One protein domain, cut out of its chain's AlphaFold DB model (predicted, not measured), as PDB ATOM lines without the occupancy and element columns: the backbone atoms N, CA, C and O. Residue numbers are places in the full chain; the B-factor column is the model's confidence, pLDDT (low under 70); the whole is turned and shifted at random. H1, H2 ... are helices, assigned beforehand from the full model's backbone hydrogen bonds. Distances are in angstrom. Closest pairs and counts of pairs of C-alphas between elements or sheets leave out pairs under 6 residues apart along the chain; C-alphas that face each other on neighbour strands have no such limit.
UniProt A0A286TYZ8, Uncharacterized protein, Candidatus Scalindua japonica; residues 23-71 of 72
ATOM      1  N   THR A  23     -41.971 -12.420 -31.756       92.06
ATOM      2  CA  THR A  23     -43.096 -13.157 -32.350       92.06
ATOM      3  C   THR A  23     -42.688 -14.558 -32.801       92.06
ATOM      4  O   THR A  23     -43.404 -15.512 -32.528       92.06
ATOM      5  N   GLU A  24     -41.512 -14.711 -33.414       91.25
ATOM      6  CA  GLU A  24     -40.952 -16.026 -33.764       91.25
ATOM      7  C   GLU A  24     -40.728 -16.900 -32.525       91.25
ATOM      8  O   GLU A  24     -41.047 -18.083 -32.537       91.25
ATOM      9  N   ARG A  25     -40.211 -16.318 -31.435       92.75
ATOM     10  CA  ARG A  25     -40.022 -17.059 -30.179       92.75
ATOM     11  C   ARG A  25     -41.339 -17.504 -29.557       92.75
ATOM     12  O   ARG A  25     -41.377 -18.596 -29.013       92.75
ATOM     13  N   ILE A  26     -42.374 -16.670 -29.617       92.88
ATOM     14  CA  ILE A  26     -43.700 -17.012 -29.092       92.88
ATOM     15  C   ILE A  26     -44.263 -18.217 -29.840       92.88
ATOM     16  O   ILE A  26     -44.598 -19.191 -29.187       92.88
ATOM     17  N   LYS A  27     -44.230 -18.210 -31.178       92.12
ATOM     18  CA  LYS A  27     -44.701 -19.343 -31.994       92.12
ATOM     19  C   LYS A  27     -44.005 -20.658 -31.646       92.12
ATOM     20  O   LYS A  27     -44.662 -21.664 -31.435       92.12
ATOM     21  N   ILE A  28     -42.678 -20.636 -31.513       91.88
ATOM     22  CA  ILE A  28     -41.920 -21.838 -31.128       91.88
ATOM     23  C   ILE A  28     -42.311 -22.302 -29.716       91.88
ATOM     24  O   ILE A  28     -42.456 -23.491 -29.468       91.88
ATOM     25  N   LEU A  29     -42.513 -21.373 -28.779       92.06
ATOM     26  CA  LEU A  29     -42.912 -21.718 -27.414       92.06
ATOM     27  C   LEU A  29     -44.380 -22.164 -27.297       92.06
ATOM     28  O   LEU A  29     -44.703 -22.871 -26.343       92.06
ATOM     29  N   GLU A  30     -45.252 -21.741 -28.215       91.69
ATOM     30  CA  GLU A  30     -46.614 -22.266 -28.379       91.69
ATOM     31  C   GLU A  30     -46.569 -23.713 -28.880       91.69
ATOM     32  O   GLU A  30     -47.218 -24.573 -28.289       91.69
ATOM     33  N   GLU A  31     -45.750 -23.995 -29.902       90.12
ATOM     34  CA  GLU A  31     -45.514 -25.352 -30.423       90.12
ATOM     35  C   GLU A  31     -44.935 -26.286 -29.345       90.12
ATOM     36  O   GLU A  31     -45.395 -27.415 -29.187       90.12
ATOM     37  N   ASP A  32     -43.989 -25.794 -28.537       89.00
ATOM     38  CA  ASP A  32     -43.398 -26.520 -27.404       89.00
ATOM     39  C   ASP A  32     -44.333 -26.599 -26.169       89.00
ATOM     40  O   ASP A  32     -43.951 -27.141 -25.128       89.00
ATOM     41  N   GLY A  33     -45.528 -25.993 -26.213       89.00
ATOM     42  CA  GLY A  33     -46.496 -25.953 -25.102       89.00
ATOM     43  C   GLY A  33     -46.044 -25.156 -23.866       89.00
ATOM     44  O   GLY A  33     -46.702 -25.151 -22.824       89.00
ATOM     45  N   SER A  34     -44.912 -24.459 -23.956       86.38
ATOM     46  CA  SER A  34     -44.297 -23.716 -22.851       86.38
ATOM     47  C   SER A  34     -44.872 -22.304 -22.679       86.38
ATOM     48  O   SER A  34     -44.737 -21.703 -21.603       86.38
ATOM     49  N   TRP A  35     -45.566 -21.773 -23.689       91.81
ATOM     50  CA  TRP A  35     -46.221 -20.464 -23.666       91.81
ATOM     51  C   TRP A  35     -47.706 -20.554 -24.055       91.81
ATOM     52  O   TRP A  35     -48.109 -21.438 -24.798       91.81
ATOM     53  N   ASN A  36     -48.524 -19.654 -23.503       87.44
ATOM     54  CA  ASN A  36     -49.943 -19.499 -23.830       87.44
ATOM     55  C   ASN A  36     -50.320 -18.010 -23.809       87.44
ATOM     56  O   ASN A  36     -49.622 -17.203 -23.200       87.44
ATOM     57  N   GLU A  37     -51.461 -17.653 -24.396       87.50
ATOM     58  CA  GLU A  37     -51.914 -16.255 -24.518       87.50
ATOM     59  C   GLU A  37     -52.132 -15.541 -23.174       87.50
ATOM     60  O   GLU A  37     -52.111 -14.315 -23.095       87.50
ATOM     61  N   LYS A  38     -52.322 -16.306 -22.091       89.88
ATOM     62  CA  LYS A  38     -52.480 -15.778 -20.728       89.88
ATOM     63  C   LYS A  38     -51.140 -15.421 -20.071       89.88
ATOM     64  O   LYS A  38     -51.130 -14.724 -19.058       89.88
ATOM     65  N   LYS A  39     -50.012 -15.916 -20.594       86.81
ATOM     66  CA  LYS A  39     -48.664 -15.620 -20.094       86.81
ATOM     67  C   LYS A  39     -48.145 -14.314 -20.693       86.81
ATOM     68  O   LYS A  39     -48.459 -13.933 -21.815       86.81
ATOM     69  N   SER A  40     -47.286 -13.636 -19.934       88.06
ATOM     70  CA  SER A  40     -46.668 -12.388 -20.383       88.06
ATOM     71  C   SER A  40     -45.808 -12.587 -21.637       88.06
ATOM     72  O   SER A  40     -45.133 -13.601 -21.827       88.06
ATOM     73  N   VAL A  41     -45.808 -11.558 -22.480       88.38
ATOM     74  CA  VAL A  41     -44.988 -11.422 -23.694       88.38
ATOM     75  C   VAL A  41     -43.546 -10.977 -23.355       88.38
ATOM     76  O   VAL A  41     -42.623 -11.034 -24.181       88.38
ATOM     77  N   TYR A  42     -43.321 -10.545 -22.111       88.44
ATOM     78  CA  TYR A  42     -42.019 -10.174 -21.564       88.44
ATOM     79  C   TYR A  42     -41.406 -11.337 -20.771       88.44
ATOM     80  O   TYR A  42     -42.119 -12.182 -20.244       88.44
ATOM     81  N   GLY A  43     -40.071 -11.405 -20.703       87.25
ATOM     82  CA  GLY A  43     -39.378 -12.465 -19.952       87.25
ATOM     83  C   GLY A  43     -39.454 -13.872 -20.565       87.25
ATOM     84  O   GLY A  43     -39.233 -14.848 -19.861       87.25
ATOM     85  N   LEU A  44     -39.761 -13.987 -21.863       88.06
ATOM     86  CA  LEU A  44     -39.876 -15.274 -22.562       88.06
ATOM     87  C   LEU A  44     -38.622 -16.157 -22.390       88.06
ATOM     88  O   LEU A  44     -37.505 -15.636 -22.543       88.06
ATOM     89  N   PRO A  45     -38.791 -17.481 -22.189       87.12
ATOM     90  CA  PRO A  45     -37.700 -18.449 -22.179       87.12
ATOM     91  C   PRO A  45     -36.769 -18.328 -23.391       87.12
ATOM     92  O   PRO A  45     -37.152 -17.898 -24.489       87.12
ATOM     93  N   LYS A  46     -35.499 -18.695 -23.199       88.25
ATOM     94  CA  LYS A  46     -34.495 -18.621 -24.260       88.25
ATOM     95  C   LYS A  46     -34.729 -19.728 -25.288       88.25
ATOM     96  O   LYS A  46     -34.391 -20.880 -25.056       88.25
ATOM     97  N   VAL A  47     -35.215 -19.341 -26.462       89.25
ATOM     98  CA  VAL A  47     -35.335 -20.241 -27.616       89.25
ATOM     99  C   VAL A  47     -33.974 -20.404 -28.302       89.25
ATOM    100  O   VAL A  47     -33.274 -19.417 -28.568       89.25
ATOM    101  N   LYS A  48     -33.582 -21.653 -28.576       86.06
ATOM    102  CA  LYS A  48     -32.307 -22.001 -29.216       86.06
ATOM    103  C   LYS A  48     -32.443 -21.939 -30.742       86.06
ATOM    104  O   LYS A  48     -33.175 -22.724 -31.326       86.06
ATOM    105  N   SER A  49     -31.690 -21.061 -31.407       85.56
ATOM    106  CA  SER A  49     -31.602 -21.032 -32.876       85.56
ATOM    107  C   SER A  49     -30.410 -21.870 -33.348       85.56
ATOM    108  O   SER A  49     -29.259 -21.445 -33.190       85.56
ATOM    109  N   MET A  50     -30.655 -23.062 -33.896       83.50
ATOM    110  CA  MET A  50     -29.597 -23.917 -34.445       83.50
ATOM    111  C   MET A  50     -29.752 -24.109 -35.947       83.50
ATOM    112  O   MET A  50     -30.801 -24.521 -36.437       83.50
ATOM    113  N   LYS A  51     -28.650 -23.929 -36.679       80.00
ATOM    114  CA  LYS A  51     -28.555 -24.362 -38.071       80.00
ATOM    115  C   LYS A  51     -28.250 -25.860 -38.112       80.00
ATOM    116  O   LYS A  51     -27.091 -26.256 -38.007       80.00
ATOM    117  N   VAL A  52     -29.270 -26.691 -38.298       78.44
ATOM    118  CA  VAL A  52     -29.076 -28.137 -38.478       78.44
ATOM    119  C   VAL A  52     -28.573 -28.402 -39.902       78.44
ATOM    120  O   VAL A  52     -29.320 -28.326 -40.876       78.44
ATOM    121  N   THR A  53     -27.280 -28.692 -40.055       72.44
ATOM    122  CA  THR A  53     -26.714 -29.134 -41.338       72.44
ATOM    123  C   THR A  53     -26.864 -30.644 -41.469       72.44
ATOM    124  O   THR A  53     -26.026 -31.412 -40.999       72.44
ATOM    125  N   VAL A  54     -27.939 -31.080 -42.118       72.56
ATOM    126  CA  VAL A  54     -28.162 -32.498 -42.410       72.56
ATOM    127  C   VAL A  54     -27.184 -32.942 -43.507       72.56
ATOM    128  O   VAL A  54     -27.219 -32.421 -44.625       72.56
ATOM    129  N   LYS A  55     -26.289 -33.895 -43.204       69.38
ATOM    130  CA  LYS A  55     -25.389 -34.506 -44.202       69.38
ATOM    131  C   LYS A  55     -26.238 -35.136 -45.317       69.38
ATOM    132  O   LYS A  55     -27.239 -35.788 -45.033       69.38
ATOM    133  N   LYS A  56     -25.820 -34.982 -46.580       60.69
ATOM    134  CA  LYS A  56     -26.559 -35.340 -47.817       60.69
ATOM    135  C   LYS A  56     -27.226 -36.733 -47.817       60.69
ATOM    136  O   LYS A  56     -28.237 -36.908 -48.486       60.69
ATOM    137  N   LYS A  57     -26.705 -37.699 -47.049       56.94
ATOM    138  CA  LYS A  57     -27.298 -39.039 -46.886       56.94
ATOM    139  C   LYS A  57     -28.629 -39.034 -46.117       56.94
ATOM    140  O   LYS A  57     -29.531 -39.756 -46.504       56.94
ATOM    141  N   VAL A  58     -28.786 -38.194 -45.094       58.12
ATOM    142  CA  VAL A  58     -29.998 -38.160 -44.249       58.12
ATOM    143  C   VAL A  58     -31.133 -37.366 -44.917       58.12
ATOM    144  O   VAL A  58     -32.289 -37.755 -44.801       58.12
ATOM    145  N   LYS A  59     -30.820 -36.336 -45.722       55.50
ATOM    146  CA  LYS A  59     -31.825 -35.633 -46.553       55.50
ATOM    147  C   LYS A  59     -32.516 -36.560 -47.560       55.50
ATOM    148  O   LYS A  59     -33.722 -36.467 -47.720       55.50
ATOM    149  N   LYS A  60     -31.767 -37.487 -48.174       52.78
ATOM    150  CA  LYS A  60     -32.337 -38.506 -49.075       52.78
ATOM    151  C   LYS A  60     -33.279 -39.481 -48.364       52.78
ATOM    152  O   LYS A  60     -34.200 -39.966 -48.994       52.78
ATOM    153  N   VAL A  61     -33.055 -39.777 -47.083       55.72
ATOM    154  CA  VAL A  61     -33.904 -40.713 -46.326       55.72
ATOM    155  C   VAL A  61     -35.192 -40.031 -45.846       55.72
ATOM    156  O   VAL A  61     -36.248 -40.650 -45.892       55.72
ATOM    157  N   ALA A  62     -35.135 -38.748 -45.470       55.50
ATOM    158  CA  ALA A  62     -36.320 -37.974 -45.084       55.50
ATOM    159  C   ALA A  62     -37.274 -37.691 -46.265       55.50
ATOM    160  O   ALA A  62     -38.484 -37.759 -46.094       55.50
ATOM    161  N   GLU A  63     -36.749 -37.448 -47.472       55.41
ATOM    162  CA  GLU A  63     -37.571 -37.242 -48.681       55.41
ATOM    163  C   GLU A  63     -38.325 -38.520 -49.100       55.41
ATOM    164  O   GLU A  63     -39.454 -38.459 -49.576       55.41
ATOM    165  N   VAL A  64     -37.733 -39.695 -48.852       54.19
ATOM    166  CA  VAL A  64     -38.362 -41.002 -49.119       54.19
ATOM    167  C   VAL A  64     -39.418 -41.357 -48.062       54.19
ATOM    168  O   VAL A  64     -40.351 -42.096 -48.366       54.19
ATOM    169  N   ALA A  65     -39.303 -40.825 -46.841       48.03
ATOM    170  CA  ALA A  65     -40.302 -41.011 -45.790       48.03
ATOM    171  C   ALA A  65     -41.539 -40.118 -46.007       48.03
ATOM    172  O   ALA A  65     -42.655 -40.627 -45.974       48.03
ATOM    173  N   ASP A  66     -41.349 -38.834 -46.341       42.91
ATOM    174  CA  ASP A  66     -42.454 -37.891 -46.611       42.91
ATOM    175  C   ASP A  66     -43.219 -38.241 -47.908       42.91
ATOM    176  O   ASP A  66     -44.434 -38.081 -48.002       42.91
ATOM    177  N   GLY A  67     -42.531 -38.821 -48.902       44.31
ATOM    178  CA  GLY A  67     -43.154 -39.314 -50.136       44.31
ATOM    179  C   GLY A  67     -43.997 -40.587 -49.972       44.31
ATOM    180  O   GLY A  67     -44.807 -40.886 -50.848       44.31
ATOM    181  N   LYS A  68     -43.835 -41.338 -48.873       38.88
ATOM    182  CA  LYS A  68     -44.587 -42.580 -48.623       38.88
ATOM    183  C   LYS A  68     -45.864 -42.346 -47.810       38.88
ATOM    184  O   LYS A  68     -46.804 -43.118 -47.945       38.88
ATOM    185  N   GLU A  69     -45.925 -41.261 -47.039       36.56
ATOM    186  CA  GLU A  69     -47.098 -40.893 -46.231       36.56
ATOM    187  C   GLU A  69     -48.190 -40.168 -47.044       36.56
ATOM    188  O   GLU A  69     -49.346 -40.146 -46.642       36.56
ATOM    189  N   LYS A  70     -47.869 -39.638 -48.235       36.34
ATOM    190  CA  LYS A  70     -48.850 -39.019 -49.158       36.34
ATOM    191  C   LYS A  70     -49.448 -39.964 -50.209       36.34
ATOM    192  O   LYS A  70     -50.201 -39.509 -51.066       36.34
ATOM    193  N   ALA A  71     -49.095 -41.249 -50.176       41.97
ATOM    194  CA  ALA A  71     -49.569 -42.260 -51.127       41.97
ATOM    195  C   ALA A  71     -50.341 -43.414 -50.455       41.97
ATOM    196  O   ALA A  71     -50.473 -44.482 -51.052       41.97
TER     197      ALA A  71
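This is residues 23 to 71 of the 72 residues of an uncharacterized protein of Candidatus Scalindua japonica (UniProt A0A286TYZ8). What is the shape? The longest helix, H2, sits at the far end of an arm, residues 50 to 55, away from a small head in which residues 32 to 49 loop past H1. What builds it? The 49 printed residues hold two named helices, H1 then H2, and no named strand; the class is all helix, with 23 residues, under half, in named elements. How spread out is it? It is extended, with a radius of gyration of the C-alphas of 16.4 A, and flat, spanning 41 by 26 by 14 A.

How do the helices stand? H2, residues 56 to 69, and H1, residues 23 to 31, are apart, with no C-alpha of one within 8 A of the other. What stands free? Residues 50 to 71 do, of which 56 to 69 belong to H2. Are the backbones helical throughout? In H1 every O i to N i+4 pair is within hydrogen-bond range; in H2, 6 of 10 are.

Where is H2? It runs 21.3 A from C-alpha 56 to C-alpha 69 at (-47.098, -40.893, -46.231). Where is H1? It runs 12.6 A from C-alpha 23 at (-43.096, -13.157, -32.350) to C-alpha 31.

How large is it? The C-alphas farthest apart, of Gly 43 and Ala 71, are 44.3 A apart. Is it continuous? The printed part has no cut, and H1 to H2 is a long link of 24 residues. Where is confidence low? Residues 55 to 71 are under pLDDT 70.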